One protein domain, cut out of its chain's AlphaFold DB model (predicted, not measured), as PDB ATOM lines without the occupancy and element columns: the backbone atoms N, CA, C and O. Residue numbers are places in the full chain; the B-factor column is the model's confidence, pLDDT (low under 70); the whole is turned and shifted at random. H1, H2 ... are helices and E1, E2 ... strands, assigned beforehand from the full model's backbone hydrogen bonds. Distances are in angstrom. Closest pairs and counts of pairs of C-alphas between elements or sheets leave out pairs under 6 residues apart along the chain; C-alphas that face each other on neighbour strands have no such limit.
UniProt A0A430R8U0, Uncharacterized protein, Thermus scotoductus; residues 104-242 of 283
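AT A GLANCE: This is residues 104 to 242 of the 283 residues of an uncharacterized protein of Thermus scotoductus (UniProt A0A430R8U0). Two long antiparallel ribbons, E1 with E5 and the hairpin of E2 and E3, spread like two prongs, with E4 paired to the beginning of E5 where the prongs come near each other. The short helices H2, H3 and H4 lie at that end, among loops, and H1 lies at the other end of the E1 and E5 ribbon. The printed part has 139 residues, in the order H1 E1 H2 E2 E3 H3 H4 E4 E5; its sheets, E1 - E5 - E4 and E2 - E3, are antiparallel. The class is mixed, helices and strands, with 63 residues, under half, in named elements. The whole is only just compact, close to loose, with a radius of gyration of the C-alphas of 16.7 A and spans of 45 by 41 by 29 A.

IN THESE COORDINATES: H1, residues 105 to 110, begins at C-alpha 105 (169.570, 117.562, 76.461). E1 follows at residues 123 to 131, 26.0 A long, then H2 at 145 to 151. E2, residues 158 to 166, is 24.0 A long and bends by 57 degrees at residue 161; E3, residues 174 to 181, is 22.8 A long. H3 is residues 188 to 193, H4 201 to 204 and E4 210 to 213. E5, residues 222 to 231, is 28.2 A long and ends at C-alpha 231 (169.120, 116.577, 85.907).

HOW THE PARTS SIT: In the strongly twisted sheet E1 - E5 - E4, E1 and E5 stand at 152 degrees, with N 127 and O 228 2.8 A apart, within hydrogen-bond range. E4 and E5 are a hairpin at 126 degrees, with N 212 and O 223 at 2.8 A. H1 only grazes this sheet; its closest C-alphas to E1 are those of Leu 109 and Leu 123, 6.2 A apart. E2 and E3 are a hairpin at 154 degrees, with N 163 and O 177 at 2.9 A. E2 is apart from E1 and E5, but the C-alphas of Cys 158 and Glu 213, the closest of E2 and E4, are 5.5 A apart. H3 is close to but not clearly touching H2, with Val 147 and Leu 191 closest at 7.5 A between C-alphas, and likewise H4, with Ala 188 and Gly 204 at 7.5 A. Every O i to N i+4 pair is within range in H2 and H3; H1 has 0 of 2, but 3 of 3 O i to N i+3 pairs, and H4 is too short for an i+4 pair.

THE WHOLE: The C-alphas farthest apart, of Lys 172 and Gly 195, are 50.3 A apart. The printed part has no cut. The links H1 to E1 and E1 to H2 are long. The mean pLDDT of the printed part is 93.3, and no printed residue is under 70.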
ATOM      1  N   ASP A 104     166.398 116.341  73.334       93.81
ATOM      2  CA  ASP A 104     166.356 116.345  74.790       93.81
ATOM      3  C   ASP A 104     167.779 116.296  75.359       93.81
ATOM      4  O   ASP A 104     168.461 115.264  75.332       93.81
ATOM      5  N   MET A 105     168.224 117.420  75.919       94.06
ATOM      6  CA  MET A 105     169.570 117.562  76.461       94.06
ATOM      7  C   MET A 105     169.827 116.658  77.667       94.06
ATOM      8  O   MET A 105     170.991 116.398  77.968       94.06
ATOM      9  N   ARG A 106     168.796 116.116  78.336       93.50
ATOM     10  CA  ARG A 106     168.986 115.154  79.439       93.50
ATOM     11  C   ARG A 106     169.770 113.923  78.984       93.50
ATOM     12  O   ARG A 106     170.526 113.355  79.768       93.50
ATOM     13  N   GLN A 107     169.689 113.567  77.699       92.00
ATOM     14  CA  GLN A 107     170.467 112.472  77.115       92.00
ATOM     15  C   GLN A 107     171.991 112.691  77.208       92.00
ATOM     16  O   GLN A 107     172.743 111.716  77.280       92.00
ATOM     17  N   ILE A 108     172.462 113.948  77.264       92.38
ATOM     18  CA  ILE A 108     173.889 114.288  77.412       92.38
ATOM     19  C   ILE A 108     174.447 113.789  78.747       92.38
ATOM     20  O   ILE A 108     175.621 113.425  78.815       92.38
ATOM     21  N   LEU A 109     173.633 113.737  79.807       94.38
ATOM     22  CA  LEU A 109     174.093 113.366  81.151       94.38
ATOM     23  C   LEU A 109     174.780 111.999  81.173       94.38
ATOM     24  O   LEU A 109     175.769 111.816  81.875       94.38
ATOM     25  N   ARG A 110     174.310 111.068  80.338       91.31
ATOM     26  CA  ARG A 110     174.856 109.711  80.237       91.31
ATOM     27  C   ARG A 110     176.195 109.630  79.512       91.31
ATOM     28  O   ARG A 110     176.818 108.579  79.566       91.31
ATOM     29  N   ARG A 111     176.603 110.689  78.804       93.31
ATOM     30  CA  ARG A 111     177.808 110.741  77.954       93.31
ATOM     31  C   ARG A 111     178.792 111.843  78.349       93.31
ATOM     32  O   ARG A 111     179.899 111.910  77.831       93.31
ATOM     33  N   SER A 112     178.395 112.750  79.236       94.19
ATOM     34  CA  SER A 112     179.223 113.887  79.625       94.19
ATOM     35  C   SER A 112     180.195 113.508  80.732       94.19
ATOM     36  O   SER A 112     179.784 113.118  81.824       94.19
ATOM     37  N   HIS A 113     181.486 113.755  80.514       95.06
ATOM     38  CA  HIS A 113     182.481 113.697  81.589       95.06
ATOM     39  C   HIS A 113     182.225 114.742  82.687       95.06
ATOM     40  O   HIS A 113     182.727 114.602  83.793       95.06
ATOM     41  N   GLN A 114     181.445 115.792  82.404       95.25
ATOM     42  CA  GLN A 114     181.090 116.817  83.387       95.25
ATOM     43  C   GLN A 114     179.855 116.457  84.222       95.25
ATOM     44  O   GLN A 114     179.575 117.168  85.191       95.25
ATOM     45  N   ALA A 115     179.152 115.365  83.906       96.38
ATOM     46  CA  ALA A 115     178.057 114.877  84.735       96.38
ATOM     47  C   ALA A 115     178.550 114.468  86.134       96.38
ATOM     48  O   ALA A 115     179.732 114.195  86.364       96.38
ATOM     49  N   ARG A 116     177.624 114.474  87.086       95.38
ATOM     50  CA  ARG A 116     177.797 114.093  88.487       95.38
ATOM     51  C   ARG A 116     176.701 113.105  88.859       95.38
ATOM     52  O   ARG A 116     175.648 113.084  88.224       95.38
ATOM     53  N   ARG A 117     176.948 112.316  89.904       95.25
ATOM     54  CA  ARG A 117     175.963 111.408  90.493       95.25
ATOM     55  C   ARG A 117     175.491 111.977  91.826       95.25
ATOM     56  O   ARG A 117     176.317 112.354  92.655       95.25
ATOM     57  N   ALA A 118     174.180 112.105  91.994       95.06
ATOM     58  CA  ALA A 118     173.568 112.507  93.254       95.06
ATOM     59  C   ALA A 118     173.553 111.336  94.254       95.06
ATOM     60  O   ALA A 118     173.826 110.192  93.884       95.06
ATOM     61  N   GLN A 119     173.238 111.616  95.523       94.75
ATOM     62  CA  GLN A 119     173.204 110.599  96.587       94.75
ATOM     63  C   GLN A 119     172.181 109.484  96.314       94.75
ATOM     64  O   GLN A 119     172.448 108.319  96.574       94.75
ATOM     65  N   ASP A 120     171.042 109.833  95.726       93.88
ATOM     66  CA  ASP A 120     169.973 108.927  95.286       93.88
ATOM     67  C   ASP A 120     170.239 108.301  93.897       93.88
ATOM     68  O   ASP A 120     169.352 107.703  93.293       93.88
ATOM     69  N   GLY A 121     171.455 108.455  93.363       93.88
ATOM     70  CA  GLY A 121     171.944 107.751  92.181       93.88
ATOM     71  C   GLY A 121     171.680 108.420  90.831       93.88
ATOM     72  O   GLY A 121     172.328 108.023  89.857       93.88
ATOM     73  N   HIS A 122     170.812 109.436  90.749       95.38
ATOM     74  CA  HIS A 122     170.498 110.099  89.477       95.38
ATOM     75  C   HIS A 122     171.644 110.995  88.980       95.38
ATOM     76  O   HIS A 122     172.454 111.506  89.764       95.38
ATOM     77  N   LEU A 123     171.718 111.189  87.662       96.75
ATOM     78  CA  LEU A 123     172.733 112.038  87.041       96.75
ATOM     79  C   LEU A 123     172.284 113.498  86.942       96.75
ATOM     80  O   LEU A 123     171.123 113.797  86.656       96.75
ATOM     81  N   TYR A 124     173.231 114.415  87.127       96.94
ATOM     82  CA  TYR A 124     173.018 115.846  86.924       96.94
ATOM     83  C   TYR A 124     174.294 116.566  86.469       96.94
ATOM     84  O   TYR A 124     175.404 116.049  86.586       96.94
ATOM     85  N   MET A 125     174.146 117.774  85.934       95.88
ATOM     86  CA  MET A 125     175.242 118.630  85.490       95.88
ATOM     87  C   MET A 125     174.871 120.102  85.682       95.88
ATOM     88  O   MET A 125     173.751 120.516  85.381       95.88
ATOM     89  N   TYR A 126     175.826 120.903  86.150       94.75
ATOM     90  CA  TYR A 126     175.681 122.356  86.213       94.75
ATOM     91  C   TYR A 126     176.034 122.973  84.862       94.75
ATOM     92  O   TYR A 126     177.126 122.739  84.342       94.75
ATOM     93  N   ILE A 127     175.122 123.769  84.308       93.38
ATOM     94  CA  ILE A 127     175.313 124.479  83.044       93.38
ATOM     95  C   ILE A 127     175.380 125.982  83.333       93.38
ATOM     96  O   ILE A 127     174.380 126.558  83.769       93.38
ATOM     97  N   PRO A 128     176.543 126.621  83.112       94.12
ATOM     98  CA  PRO A 128     176.659 128.065  83.214       94.12
ATOM     99  C   PRO A 128     176.066 128.733  81.970       94.12
ATOM    100  O   PRO A 128     176.468 128.441  80.842       94.12
ATOM    101  N   PHE A 129     175.154 129.676  82.176       94.12
ATOM    102  CA  PHE A 129     174.623 130.548  81.134       94.12
ATOM    103  C   PHE A 129     175.246 131.928  81.288       94.12
ATOM    104  O   PHE A 129     175.216 132.511  82.367       94.12
ATOM    105  N   ARG A 130     175.847 132.440  80.212       94.00
ATOM    106  CA  ARG A 130     176.413 133.791  80.194       94.00
ATOM    107  C   ARG A 130     175.364 134.787  79.732       94.00
ATOM    108  O   ARG A 130     174.731 134.566  78.700       94.00
ATOM    109  N   HIS A 131     175.284 135.904  80.439       95.62
ATOM    110  CA  HIS A 131     174.425 137.024  80.087       95.62
ATOM    111  C   HIS A 131     175.282 138.198  79.613       95.62
ATOM    112  O   HIS A 131     176.294 138.538  80.233       95.62
ATOM    113  N   GLY A 132     174.898 138.779  78.478       94.56
ATOM    114  CA  GLY A 132     175.521 139.983  77.944       94.56
ATOM    115  C   GLY A 132     175.173 141.201  78.796       94.56
ATOM    116  O   GLY A 132     174.103 141.262  79.402       94.56
ATOM    117  N   THR A 133     176.074 142.177  78.840       94.62
ATOM    118  CA  THR A 133     175.763 143.521  79.349       94.62
ATOM    119  C   THR A 133     174.856 144.257  78.360       94.62
ATOM    120  O   THR A 133     174.788 143.834  77.204       94.62
ATOM    121  N   PRO A 134     174.201 145.363  78.755       95.38
ATOM    122  CA  PRO A 134     173.441 146.186  77.822       95.38
ATOM    123  C   PRO A 134     174.260 146.494  76.565       95.38
ATOM    124  O   PRO A 134     175.474 146.703  76.648       95.38
ATOM    125  N   GLN A 135     173.599 146.449  75.406       90.38
ATOM    126  CA  GLN A 135     174.192 146.643  74.073       90.38
ATOM    127  C   GLN A 135     175.198 145.559  73.625       90.38
ATOM    128  O   GLN A 135     175.768 145.658  72.538       90.38
ATOM    129  N   ALA A 136     175.414 144.494  74.407       89.31
ATOM    130  CA  ALA A 136     176.294 143.406  73.994       89.31
ATOM    131  C   ALA A 136     175.721 142.642  72.793       89.31
ATOM    132  O   ALA A 136     174.572 142.199  72.792       89.31
ATOM    133  N   VAL A 137     176.569 142.402  71.794       82.81
ATOM    134  CA  VAL A 137     176.241 141.592  70.616       82.81
ATOM    135  C   VAL A 137     176.693 140.141  70.796       82.81
ATOM    136  O   VAL A 137     177.695 139.850  71.449       82.81
ATOM    137  N   GLY A 138     175.955 139.196  70.208       78.88
ATOM    138  CA  GLY A 138     176.341 137.778  70.177       78.88
ATOM    139  C   GLY A 138     176.064 136.980  71.460       78.88
ATOM    140  O   GLY A 138     176.568 135.860  71.607       78.88
ATOM    141  N   PHE A 139     175.262 137.507  72.387       85.25
ATOM    142  CA  PHE A 139     174.740 136.763  73.535       85.25
ATOM    143  C   PHE A 139     173.297 136.326  73.278       85.25
ATOM    144  O   PHE A 139     172.521 137.065  72.685       85.25
ATOM    145  N   ALA A 140     172.939 135.121  73.733       81.25
ATOM    146  CA  ALA A 140     171.563 134.624  73.641       81.25
ATOM    147  C   ALA A 140     170.615 135.339  74.619       81.25
ATOM    148  O   ALA A 140     169.412 135.367  74.401       81.25
ATOM    149  N   SER A 141     171.164 135.904  75.695       89.12
ATOM    150  CA  SER A 141     170.451 136.716  76.675       89.12
ATOM    151  C   SER A 141     171.311 137.933  76.998       89.12
ATOM    152  O   SER A 141     172.495 137.790  77.318       89.12
ATOM    153  N   VAL A 142     170.718 139.116  76.888       92.50
ATOM    154  CA  VAL A 142     171.314 140.404  77.249       92.50
ATOM    155  C   VAL A 142     170.526 140.951  78.432       92.50
ATOM    156  O   VAL A 142     169.299 140.903  78.422       92.50
ATOM    157  N   MET A 143     171.220 141.406  79.474       94.88
ATOM    158  CA  MET A 143     170.566 141.973  80.653       94.88
ATOM    159  C   MET A 143     169.916 143.323  80.321       94.88
ATOM    160  O   MET A 143     170.569 144.138  79.660       94.88
ATOM    161  N   PRO A 144     168.704 143.594  80.844       94.50
ATOM    162  CA  PRO A 144     168.159 144.947  80.917       94.50
ATOM    163  C   PRO A 144     169.102 145.903  81.661       94.50
ATOM    164  O   PRO A 144     169.938 145.470  82.468       94.50
ATOM    165  N   GLU A 145     168.983 147.203  81.395       95.44
ATOM    166  CA  GLU A 145     169.876 148.222  81.959       95.44
ATOM    167  C   GLU A 145     169.801 148.270  83.487       95.44
ATOM    168  O   GLU A 145     170.831 148.280  84.165       95.44
ATOM    169  N   GLU A 146     168.592 148.209  84.032       95.06
ATOM    170  CA  GLU A 146     168.283 148.175  85.456       95.06
ATOM    171  C   GLU A 146     168.872 146.933  86.141       95.06
ATOM    172  O   GLU A 146     169.519 147.038  87.189       95.06
ATOM    173  N   VAL A 147     168.771 145.762  85.497       96.44
ATOM    174  CA  VAL A 147     169.363 144.524  86.017       96.44
ATOM    175  C   VAL A 147     170.879 144.642  86.036       96.44
ATOM    176  O   VAL A 147     171.515 144.279  87.026       96.44
ATOM    177  N   TYR A 148     171.478 145.170  84.970       96.88
ATOM    178  CA  TYR A 148     172.921 145.368  84.909       96.88
ATOM    179  C   TYR A 148     173.413 146.378  85.953       96.88
ATOM    180  O   TYR A 148     174.434 146.139  86.608       96.88
ATOM    181  N   ALA A 149     172.674 147.472  86.159       96.25
ATOM    182  CA  ALA A 149     172.978 148.485  87.163       96.25
ATOM    183  C   ALA A 149     173.015 147.900  88.583       96.25
ATOM    184  O   ALA A 149     173.876 148.293  89.376       96.25
ATOM    185  N   ARG A 150     172.154 146.916  88.882       96.38
ATOM    186  CA  ARG A 150     172.197 146.142  90.130       96.38
ATOM    187  C   ARG A 150     173.315 145.098  90.129       96.38
ATOM    188  O   ARG A 150     174.087 145.021  91.085       96.38
ATOM    189  N   ALA A 151     173.447 144.322  89.056       96.44
ATOM    190  CA  ALA A 151     174.404 143.221  88.948       96.44
ATOM    191  C   ALA A 151     175.865 143.684  89.077       96.44
ATOM    192  O   ALA A 151     176.688 142.994  89.681       96.44
ATOM    193  N   ARG A 152     176.203 144.873  88.559       95.88
ATOM    194  CA  ARG A 152     177.552 145.456  88.678       95.88
ATOM    195  C   ARG A 152     177.927 145.875  90.104       95.88
ATOM    196  O   ARG A 152     179.079 146.244  90.323       95.88
ATOM    197  N   LEU A 153     176.988 145.865  91.047       96.06
ATOM    198  CA  LEU A 153     177.232 146.179  92.458       96.06
ATOM    199  C   LEU A 153     177.370 144.923  93.324       96.06
ATOM    200  O   LEU A 153     177.794 145.032  94.468       96.06
ATOM    201  N   LEU A 154     177.050 143.740  92.787       96.75
ATOM    202  CA  LEU A 154     177.214 142.474  93.500       96.75
ATOM    203  C   LEU A 154     178.687 142.255  93.861       96.75
ATOM    204  O   LEU A 154     179.577 142.483  93.021       96.75
ATOM    205  N   ARG A 155     178.937 141.745  95.079       96.75
ATOM    206  CA  ARG A 155     180.244 141.184  95.425       96.75
ATOM    207  C   ARG A 155     180.585 140.109  94.401       96.75
ATOM    208  O   ARG A 155     179.745 139.275  94.070       96.75
ATOM    209  N   LYS A 156     181.807 140.148  93.874       96.00
ATOM    210  CA  LYS A 156     182.227 139.199  92.847       96.00
ATOM    211  C   LYS A 156     182.427 137.809  93.441       96.00
ATOM    212  O   LYS A 156     182.958 137.674  94.536       96.00
ATOM    213  N   SER A 157     182.056 136.797  92.672       96.88
ATOM    214  CA  SER A 157     182.527 135.429  92.829       96.88
ATOM    215  C   SER A 157     183.884 135.262  92.141       96.88
ATOM    216  O   SER A 157     184.123 135.854  91.081       96.88
ATOM    217  N   CYS A 158     184.741 134.404  92.683       94.56
ATOM    218  CA  CYS A 158     186.011 134.038  92.061       94.56
ATOM    219  C   CYS A 158     186.262 132.527  92.154       94.56
ATOM    220  O   CYS A 158     185.675 131.811  92.968       94.56
ATOM    221  N   ILE A 159     187.114 132.027  91.260       93.56
ATOM    222  CA  ILE A 159     187.622 130.656  91.327       93.56
ATOM    223  C   ILE A 159     188.851 130.679  92.231       93.56
ATOM    224  O   ILE A 159     189.832 131.344  91.913       93.56
ATOM    225  N   THR A 160     188.806 129.934  93.330       94.94
ATOM    226  CA  THR A 160     189.907 129.851  94.305       94.94
ATOM    227  C   THR A 160     190.845 128.680  94.040       94.94
ATOM    228  O   THR A 160     191.925 128.596  94.616       94.94
ATOM    229  N   GLY A 161     190.446 127.757  93.166       95.38
ATOM    230  CA  GLY A 161     191.215 126.560  92.876       95.38
ATOM    231  C   GLY A 161     190.515 125.630  91.896       95.38
ATOM    232  O   GLY A 161     189.395 125.866  91.435       95.38
ATOM    233  N   GLN A 162     191.203 124.546  91.559       96.06
ATOM    234  CA  GLN A 162     190.688 123.496  90.691       96.06
ATOM    235  C   GLN A 162     191.148 122.129  91.183       96.06
ATOM    236  O   GLN A 162     192.241 121.988  91.725       96.06
ATOM    237  N   TYR A 163     190.321 121.116  90.962       96.00
ATOM    238  CA  TYR A 163     190.641 119.728  91.275       96.00
ATOM    239  C   TYR A 163     190.063 118.800  90.207       96.00
ATOM    240  O   TYR A 163     189.296 119.222  89.341       96.00
ATOM    241  N   TYR A 164     190.444 117.528  90.249       96.06
ATOM    242  CA  TYR A 164     189.988 116.526  89.292       96.06
ATOM    243  C   TYR A 164     189.319 115.369  90.024       96.06
ATOM    244  O   TYR A 164     189.877 114.824  90.971       96.06
ATOM    245  N   GLU A 165     188.170 114.924  89.537       93.81
ATOM    246  CA  GLU A 165     187.475 113.726  90.029       93.81
ATOM    247  C   GLU A 165     187.294 112.714  88.884       93.81
ATOM    248  O   GLU A 165     187.286 113.124  87.719       93.81
ATOM    249  N   PRO A 166     187.212 111.400  89.161       94.31
ATOM    250  CA  PRO A 166     186.859 110.414  88.140       94.31
ATOM    251  C   PRO A 166     185.516 110.758  87.491       94.31
ATOM    252  O   PRO A 166     184.573 111.157  88.178       94.31
ATOM    253  N   SER A 167     185.417 110.630  86.167       94.94
ATOM    254  CA  SER A 167     184.160 110.915  85.476       94.94
ATOM    255  C   SER A 167     183.154 109.781  85.704       94.94
ATOM    256  O   SER A 167     183.501 108.603  85.658       94.94
ATOM    257  N   VAL A 168     181.883 110.130  85.922       92.56
ATOM    258  CA  VAL A 168     180.807 109.140  86.134       92.56
ATOM    259  C   VAL A 168     180.412 108.393  84.856       92.56
ATOM    260  O   VAL A 168     179.729 107.376  84.939       92.56
ATOM    261  N   HIS A 169     180.800 108.919  83.690       91.25
ATOM    262  CA  HIS A 169     180.551 108.320  82.377       91.25
ATOM    263  C   HIS A 169     181.659 107.332  81.979       91.25
ATOM    264  O   HIS A 169     181.376 106.236  81.505       91.25
ATOM    265  N   ASP A 170     182.908 107.734  82.194       92.62
ATOM    266  CA  ASP A 170     184.117 106.973  81.887       92.62
ATOM    267  C   ASP A 170     185.095 107.074  83.072       92.62
ATOM    268  O   ASP A 170     185.623 108.170  83.312       92.62
ATOM    269  N   PRO A 171     185.350 105.968  83.799       87.69
ATOM    270  CA  PRO A 171     186.279 105.935  84.928       87.69
ATOM    271  C   PRO A 171     187.739 106.239  84.567       87.69
ATOM    272  O   PRO A 171     188.511 106.616  85.447       87.69
ATOM    273  N   LYS A 172     188.138 106.077  83.296       93.12
ATOM    274  CA  LYS A 172     189.500 106.394  82.828       93.12
ATOM    275  C   LYS A 172     189.684 107.891  82.579       93.12
ATOM    276  O   LYS A 172     190.811 108.384  82.583       93.12
ATOM    277  N   ALA A 173     188.589 108.622  82.385       94.75
ATOM    278  CA  ALA A 173     188.599 110.064  82.214       94.75
ATOM    279  C   ALA A 173     188.500 110.788  83.565       94.75
ATOM    280  O   ALA A 173     187.824 110.344  84.497       94.75
ATOM    281  N   ARG A 174     189.127 111.967  83.658       94.62
ATOM    282  CA  ARG A 174     189.006 112.852  84.825       94.62
ATOM    283  C   ARG A 174     188.278 114.140  84.469       94.62
ATOM    284  O   ARG A 174     188.637 114.837  83.524       94.62
ATOM    285  N   ALA A 175     187.273 114.479  85.267       94.38
ATOM    286  CA  ALA A 175     186.513 115.708  85.145       94.38
ATOM    287  C   ALA A 175     187.192 116.824  85.945       94.38
ATOM    288  O   ALA A 175     187.341 116.718  87.163       94.38
ATOM    289  N   ARG A 176     187.580 117.912  85.270       95.44
ATOM    290  CA  ARG A 176     188.070 119.123  85.941       95.44
ATOM    291  C   ARG A 176     186.922 119.843  86.644       95.44
ATOM    292  O   ARG A 176     185.913 120.142  86.003       95.44
ATOM    293  N   ARG A 177     187.110 120.168  87.921       94.50
ATOM    294  CA  ARG A 177     186.192 120.914  88.785       94.50
ATOM    295  C   ARG A 177     186.875 122.159  89.336       94.50
ATOM    296  O   ARG A 177     188.098 122.220  89.401       94.50
ATOM    297  N   PHE A 178     186.068 123.126  89.743       94.25
ATOM    298  CA  PHE A 178     186.528 124.375  90.332       94.25
ATOM    299  C   PHE A 178     186.013 124.496  91.760       94.25
ATOM    300  O   PHE A 178     184.884 124.089  92.048       94.25
ATOM    301  N   THR A 179     186.844 125.063  92.626       95.12
ATOM    302  CA  THR A 179     186.427 125.592  93.922       95.12
ATOM    303  C   THR A 179     186.176 127.083  93.768       95.12
ATOM    304  O   THR A 179     186.864 127.767  93.008       95.12
ATOM    305  N   TYR A 180     185.160 127.575  94.463       94.94
ATOM    306  CA  TYR A 180     184.681 128.939  94.308       94.94
ATOM    307  C   TYR A 180     184.591 129.616  95.663       94.94
ATOM    308  O   TYR A 180     184.138 129.004  96.632       94.94
ATOM    309  N   GLU A 181     184.939 130.894  95.692       97.06
ATOM    310  CA  GLU A 181     184.421 131.823  96.685       97.06
ATOM    311  C   GLU A 181     183.237 132.543  96.042       97.06
ATOM    312  O   GLU A 181     183.377 133.223  95.022       97.06
ATOM    313  N   TRP A 182     182.043 132.320  96.584       96.81
ATOM    314  CA  TRP A 182     180.822 132.878  96.018       96.81
ATOM    315  C   TRP A 182     180.579 134.295  96.535       96.81
ATOM    316  O   TRP A 182     180.592 134.564  97.739       96.81
ATOM    317  N   GLY A 183     180.332 135.201  95.595       96.50
ATOM    318  CA  GLY A 183     179.855 136.545  95.855       96.50
ATOM    319  C   GLY A 183     178.347 136.603  96.083       96.50
ATOM    320  O   GLY A 183     177.700 135.598  96.388       96.50
ATOM    321  N   ASP A 184     177.790 137.792  95.888       97.50
ATOM    322  CA  ASP A 184     176.345 137.987  95.948       97.50
ATOM    323  C   ASP A 184     175.683 137.474  94.666       97.50
ATOM    324  O   ASP A 184     176.303 137.390  93.597       97.50
ATOM    325  N   ARG A 185     174.389 137.167  94.766       96.88
ATOM    326  CA  ARG A 185     173.562 136.781  93.624       96.88
ATOM    327  C   ARG A 185     172.283 137.587  93.574       96.88
ATOM    328  O   ARG A 185     171.711 137.900  94.613       96.88
ATOM    329  N   LEU A 186     171.802 137.824  92.364       96.75
ATOM    330  CA  LEU A 186     170.490 138.410  92.148       96.75
ATOM    331  C   LEU A 186     169.393 137.426  92.572       96.75
ATOM    332  O   LEU A 186     169.434 136.247  92.212       96.75
ATOM    333  N   THR A 187     168.404 137.892  93.322       96.88
ATOM    334  CA  THR A 187     167.248 137.088  93.736       96.88
ATOM    335  C   THR A 187     165.992 137.475  92.955       96.88
ATOM    336  O   THR A 187     165.922 138.538  92.343       96.88
ATOM    337  N   ALA A 188     164.960 136.629  93.007       96.62
ATOM    338  CA  ALA A 188     163.641 136.998  92.488       96.62
ATOM    339  C   ALA A 188     163.059 138.228  93.216       96.62
ATOM    340  O   ALA A 188     162.342 139.017  92.610       96.62
ATOM    341  N   GLY A 189     163.396 138.419  94.498       96.88
ATOM    342  CA  GLY A 189     163.005 139.604  95.263       96.88
ATOM    343  C   GLY A 189     163.656 140.884  94.740       96.88
ATOM    344  O   GLY A 189     162.961 141.884  94.591       96.88
ATOM    345  N   ASP A 190     164.948 140.843  94.388       95.94
ATOM    346  CA  ASP A 190     165.630 141.988  93.764       95.94
ATOM    347  C   ASP A 190     164.959 142.376  92.438       95.94
ATOM    348  O   ASP A 190     164.759 143.557  92.174       95.94
ATOM    349  N   LEU A 191     164.586 141.389  91.613       96.25
ATOM    350  CA  LEU A 191     163.899 141.620  90.337       96.25
ATOM    351  C   LEU A 191     162.529 142.278  90.534       96.25
ATOM    352  O   LEU A 191     162.258 143.306  89.917       96.25
ATOM    353  N   ARG A 192     161.715 141.769  91.467       96.81
ATOM    354  CA  ARG A 192     160.423 142.388  91.815       96.81
ATOM    355  C   ARG A 192     160.582 143.808  92.344       96.81
ATOM    356  O   ARG A 192     159.789 144.675  91.998       96.81
ATOM    357  N   ALA A 193     161.614 144.063  93.149       96.25
ATOM    358  CA  ALA A 193     161.908 145.402  93.659       96.25
ATOM    359  C   ALA A 193     162.298 146.394  92.546       96.25
ATOM    360  O   ALA A 193     162.119 147.596  92.715       96.25
ATOM    361  N   MET A 194     162.790 145.899  91.406       95.44
ATOM    362  CA  MET A 194     163.041 146.690  90.194       95.44
ATOM    363  C   MET A 194     161.800 146.825  89.293       95.44
ATOM    364  O   MET A 194     161.897 147.414  88.223       95.44
ATOM    365  N   GLY A 195     160.642 146.294  89.703       95.38
ATOM    366  CA  GLY A 195     159.412 146.304  88.905       95.38
ATOM    367  C   GLY A 195     159.383 145.257  87.788       95.38
ATOM    368  O   GLY A 195     158.537 145.340  86.903       95.38
ATOM    369  N   LEU A 196     160.293 144.280  87.821       95.31
ATOM    370  CA  LEU A 196     160.361 143.198  86.844       95.31
ATOM    371  C   LEU A 196     159.641 141.956  87.365       95.31
ATOM    372  O   LEU A 196     159.748 141.621  88.547       95.31
ATOM    373  N   ASP A 197     158.956 141.247  86.473       95.38
ATOM    374  CA  ASP A 197     158.255 140.007  86.797       95.38
ATOM    375  C   ASP A 197     159.189 138.789  86.656       95.38
ATOM    376  O   ASP A 197     159.577 138.453  85.539       95.38
ATOM    377  N   PRO A 198     159.576 138.092  87.744       94.19
ATOM    378  CA  PRO A 198     160.418 136.900  87.651       94.19
ATOM    379  C   PRO A 198     159.745 135.700  86.973       94.19
ATOM    380  O   PRO A 198     160.456 134.747  86.649       94.19
ATOM    381  N   ASP A 199     158.420 135.720  86.799       94.00
ATOM    382  CA  ASP A 199     157.682 134.659  86.110       94.00
ATOM    383  C   ASP A 199     157.742 134.822  84.575       94.00
ATOM    384  O   ASP A 199     157.547 133.846  83.843       94.00
ATOM    385  N   ASP A 200     158.127 136.004  84.072       93.75
ATOM    386  CA  ASP A 200     158.515 136.200  82.671       93.75
ATOM    387  C   ASP A 200     159.799 135.394  82.368       93.75
ATOM    388  O   ASP A 200     160.831 135.613  83.006       93.75
ATOM    389  N   PRO A 201     159.821 134.487  81.371       89.25
ATOM    390  CA  PRO A 201     161.007 133.699  81.025       89.25
ATOM    391  C   PRO A 201     162.273 134.500  80.652       89.25
ATOM    392  O   PRO A 201     163.390 133.983  80.794       89.25
ATOM    393  N   GLU A 202     162.149 135.720  80.119       89.06
ATOM    394  CA  GLU A 202     163.273 136.622  79.807       89.06
ATOM    395  C   GLU A 202     163.896 137.232  81.066       89.06
ATOM    396  O   GLU A 202     165.116 137.406  81.128       89.06
ATOM    397  N   VAL A 203     163.087 137.470  82.098       92.44
ATOM    398  CA  VAL A 203     163.520 138.021  83.389       92.44
ATOM    399  C   VAL A 203     163.919 136.904  84.354       92.44
ATOM    400  O   VAL A 203     164.998 136.935  84.945       92.44
ATOM    401  N   GLY A 204     163.095 135.866  84.479       92.62
ATOM    402  CA  GLY A 204     163.280 134.731  85.379       92.62
ATOM    403  C   GLY A 204     164.592 133.982  85.153       92.62
ATOM    404  O   GLY A 204     165.207 133.497  86.104       92.62
ATOM    405  N   ARG A 205     165.112 133.968  83.915       92.81
ATOM    406  CA  ARG A 205     166.444 133.406  83.610       92.81
ATOM    407  C   ARG A 205     167.600 134.138  84.296       92.81
ATOM    408  O   ARG A 205     168.706 133.609  84.271       92.81
ATOM    409  N   LEU A 206     167.377 135.344  84.826       95.50
ATOM    410  CA  LEU A 206     168.364 136.176  85.524       95.50
ATOM    411  C   LEU A 206     168.337 135.941  87.043       95.50
ATOM    412  O   LEU A 206     169.216 136.419  87.762       95.50
ATOM    413  N   VAL A 207     167.365 135.179  87.556       95.88
ATOM    414  CA  VAL A 207     167.339 134.768  88.963       95.88
ATOM    415  C   VAL A 207     168.562 133.899  89.262       95.88
ATOM    416  O   VAL A 207     168.854 132.923  88.572       95.88
ATOM    417  N   GLY A 208     169.283 134.237  90.330       96.31
ATOM    418  CA  GLY A 208     170.524 133.571  90.713       96.31
ATOM    419  C   GLY A 208     171.745 134.029  89.916       96.31
ATOM    420  O   GLY A 208     172.742 133.308  89.893       96.31
ATOM    421  N   LEU A 209     171.680 135.188  89.256       97.94
ATOM    422  CA  LEU A 209     172.804 135.751  88.515       97.94
ATOM    423  C   LEU A 209     173.919 136.186  89.462       97.94
ATOM    424  O   LEU A 209     173.700 136.971  90.379       97.94
ATOM    425  N   TYR A 210     175.121 135.692  89.192       97.94
ATOM    426  CA  TYR A 210     176.355 136.065  89.865       97.94
ATOM    427  C   TYR A 210     177.199 136.959  88.966       97.94
ATOM    428  O   TYR A 210     177.211 136.816  87.739       97.94
ATOM    429  N   ARG A 211     178.001 137.813  89.598       97.50
ATOM    430  CA  ARG A 211     179.096 138.530  88.950       97.50
ATOM    431  C   ARG A 211     180.405 137.800  89.232       97.50
ATOM    432  O   ARG A 211     180.786 137.670  90.382       97.50
ATOM    433  N   PHE A 212     181.109 137.350  88.204       96.56
ATOM    434  CA  PHE A 212     182.395 136.664  88.314       96.56
ATOM    435  C   PHE A 212     183.558 137.567  87.936       96.56
ATOM    436  O   PHE A 212     183.465 138.318  86.967       96.56
ATOM    437  N   GLU A 213     184.671 137.437  88.646       94.06
ATOM    438  CA  GLU A 213     185.961 137.958  88.204       94.06
ATOM    439  C   GLU A 213     186.536 137.099  87.069       94.06
ATOM    440  O   GLU A 213     186.598 135.876  87.170       94.06
ATOM    441  N   VAL A 214     186.910 137.741  85.958       89.06
ATOM    442  CA  VAL A 214     187.431 137.057  84.754       89.06
ATOM    443  C   VAL A 214     188.598 137.794  84.089       89.06
ATOM    444  O   VAL A 214     189.003 137.427  82.988       89.06
ATOM    445  N   GLY A 215     189.091 138.869  84.705       79.69
ATOM    446  CA  GLY A 215     190.231 139.617  84.187       79.69
ATOM    447  C   GLY A 215     191.555 138.906  84.444       79.69
ATOM    448  O   GLY A 215     191.677 138.112  85.377       79.69
ATOM    449  N   SER A 216     192.549 139.202  83.611       79.44
ATOM    450  CA  SER A 216     193.949 138.910  83.934       79.44
ATOM    451  C   SER A 216     194.415 139.785  85.110       79.44
ATOM    452  O   SER A 216     193.760 140.787  85.405       79.44
ATOM    453  N   PRO A 217     195.532 139.457  85.791       72.81
ATOM    454  CA  PRO A 217     196.068 140.308  86.853       72.81
ATOM    455  C   PRO A 217     196.200 141.768  86.388       72.81
ATOM    456  O   PRO A 217     196.854 142.039  85.384       72.81
ATOM    457  N   GLY A 218     195.537 142.696  87.086       71.25
ATOM    458  CA  GLY A 218     195.482 144.122  86.729       71.25
ATOM    459  C   GLY A 218     194.276 144.550  85.881       71.25
ATOM    460  O   GLY A 218     194.010 145.744  85.765       71.25
ATOM    461  N   GLU A 219     193.489 143.617  85.341       82.62
ATOM    462  CA  GLU A 219     192.265 143.922  84.598       82.62
ATOM    463  C   GLU A 219     191.015 143.747  85.465       82.62
ATOM    464  O   GLU A 219     190.637 142.642  85.854       82.62
ATOM    465  N   ASN A 220     190.270 144.830  85.684       82.50
ATOM    466  CA  ASN A 220     188.989 144.758  86.381       82.50
ATOM    467  C   ASN A 220     187.849 144.351  85.426       82.50
ATOM    468  O   ASN A 220     186.977 145.156  85.098       82.50
ATOM    469  N   ARG A 221     187.848 143.093  84.964       89.44
ATOM    470  CA  ARG A 221     186.780 142.547  84.106       89.44
ATOM    471  C   ARG A 221     185.837 141.630  84.870       89.44
ATOM    472  O   ARG A 221     186.227 140.906  85.788       89.44
ATOM    473  N   SER A 222     184.564 141.663  84.481       94.00
ATOM    474  CA  SER A 222     183.529 140.811  85.059       94.00
ATOM    475  C   SER A 222     182.730 140.078  83.996       94.00
ATOM    476  O   SER A 222     182.453 140.626  82.932       94.00
ATOM    477  N   ALA A 223     182.331 138.851  84.313       95.06
ATOM    478  CA  ALA A 223     181.335 138.101  83.562       95.06
ATOM    479  C   ALA A 223     180.090 137.905  84.426       95.06
ATOM    480  O   ALA A 223     180.194 137.775  85.642       95.06
ATOM    481  N   TYR A 224     178.922 137.854  83.799       96.94
ATOM    482  CA  TYR A 224     177.653 137.672  84.494       96.94
ATOM    483  C   TYR A 224     177.074 136.321  84.109       96.94
ATOM    484  O   TYR A 224     176.881 136.043  82.920       96.94
ATOM    485  N   LEU A 225     176.877 135.456  85.104       96.75
ATOM    486  CA  LEU A 225     176.477 134.074  84.875       96.75
ATOM    487  C   LEU A 225     175.353 133.648  85.803       96.75
ATOM    488  O   LEU A 225     175.391 133.923  87.000       96.75
ATOM    489  N   THR A 226     174.417 132.882  85.261       96.88
ATOM    490  CA  THR A 226     173.533 132.020  86.048       96.88
ATOM    491  C   THR A 226     173.970 130.570  85.902       96.88
ATOM    492  O   THR A 226     174.618 130.186  84.925       96.88
ATOM    493  N   PHE A 227     173.631 129.749  86.890       95.00
ATOM    494  CA  PHE A 227     173.895 128.316  86.866       95.00
ATOM    495  C   PHE A 227     172.568 127.590  86.943       95.00
ATOM    496  O   PHE A 227     171.832 127.725  87.918       95.00
ATOM    497  N   ARG A 228     172.268 126.805  85.911       92.44
ATOM    498  CA  ARG A 228     171.088 125.945  85.892       92.44
ATOM    499  C   ARG A 228     171.523 124.493  86.000       92.44
ATOM    500  O   ARG A 228     172.551 124.101  85.448       92.44
ATOM    501  N   THR A 229     170.727 123.695  86.696       94.50
ATOM    502  CA  THR A 229     170.989 122.265  86.863       94.50
ATOM    503  C   THR A 229     170.183 121.477  85.844       94.50
ATOM    504  O   THR A 229     168.953 121.460  85.894       94.50
ATOM    505  N   LEU A 230     170.884 120.811  84.931       95.50
ATOM    506  CA  LEU A 230     170.320 119.759  84.098       95.50
ATOM    507  C   LEU A 230     170.364 118.461  84.906       95.50
ATOM    508  O   LEU A 230     171.446 118.038  85.303       95.50
ATOM    509  N   SER A 231     169.221 117.832  85.154       96.19
ATOM    510  CA  SER A 231     169.120 116.577  85.907       96.19
ATOM    511  C   SER A 231     168.234 115.578  85.164       96.19
ATOM    512  O   SER A 231     167.324 115.971  84.434       96.19
ATOM    513  N   GLU A 232     168.454 114.279  85.379       94.81
ATOM    514  CA  GLU A 232     167.517 113.236  84.938       94.81
ATOM    515  C   GLU A 232     166.110 113.444  85.524       94.81
ATOM    516  O   GLU A 232     165.123 113.059  84.904       94.81
ATOM    517  N   LYS A 233     166.013 114.122  86.676       94.69
ATOM    518  CA  LYS A 233     164.750 114.502  87.321       94.69
ATOM    519  C   LYS A 233     164.164 115.825  86.827       94.69
ATOM    520  O   LYS A 233     163.092 116.214  87.282       94.69
ATOM    521  N   SER A 234     164.843 116.551  85.936       93.38
ATOM    522  CA  SER A 234     164.274 117.780  85.378       93.38
ATOM    523  C   SER A 234     162.966 117.472  84.626       93.38
ATOM    524  O   SER A 234     162.916 116.453  83.922       93.38
ATOM    525  N   PRO A 235     161.930 118.333  84.736       91.75
ATOM    526  CA  PRO A 235     160.632 118.091  84.111       91.75
ATOM    527  C   PRO A 235     160.755 117.784  82.611       91.75
ATOM    528  O   PRO A 235     161.605 118.385  81.938       91.75
ATOM    529  N   PRO A 236     159.925 116.886  82.052       87.19
ATOM    530  CA  PRO A 236     159.868 116.670  80.608       87.19
ATOM    531  C   PRO A 236     159.690 117.994  79.851       87.19
ATOM    532  O   PRO A 236     158.969 118.877  80.303       87.19
ATOM    533  N   GLY A 237     160.392 118.166  78.729       85.25
ATOM    534  CA  GLY A 237     160.328 119.395  77.925       85.25
ATOM    535  C   GLY A 237     161.184 120.570  78.426       85.25
ATOM    536  O   GLY A 237     161.488 121.462  77.643       85.25
ATOM    537  N   SER A 238     161.654 120.566  79.682       87.38
ATOM    538  CA  SER A 238     162.382 121.716  80.268       87.38
ATOM    539  C   SER A 238     163.797 121.952  79.716       87.38
ATOM    540  O   SER A 238     164.358 123.036  79.889       87.38
ATOM    541  N   TRP A 239     164.375 120.945  79.058       92.31
ATOM    542  CA  TRP A 239     165.731 120.959  78.502       92.31
ATOM    543  C   TRP A 239     165.751 120.433  77.066       92.31
ATOM    544  O   TRP A 239     166.536 119.551  76.720       92.31
ATOM    545  N   VAL A 240     164.854 120.955  76.234       92.56
ATOM    546  CA  VAL A 240     164.752 120.581  74.823       92.56
ATOM    547  C   VAL A 240     165.345 121.684  73.955       92.56
ATOM    548  O   VAL A 240     164.949 122.843  74.038       92.56
ATOM    549  N   ILE A 241     166.295 121.311  73.100       90.50
ATOM    550  CA  ILE A 241     166.641 122.117  71.933       90.50
ATOM    551  C   ILE A 241     165.553 121.830  70.897       90.50
ATOM    552  O   ILE A 241     165.392 120.659  70.542       90.50
ATOM    553  N   PRO A 242     164.790 122.834  70.431       91.12
ATOM    554  CA  PRO A 242     163.715 122.596  69.480       91.12
ATOM    555  C   PRO A 242     164.265 122.058  68.160       91.12
ATOM    556  O   PRO A 242     165.454 122.215  67.841       91.12
TER     557      PRO A 242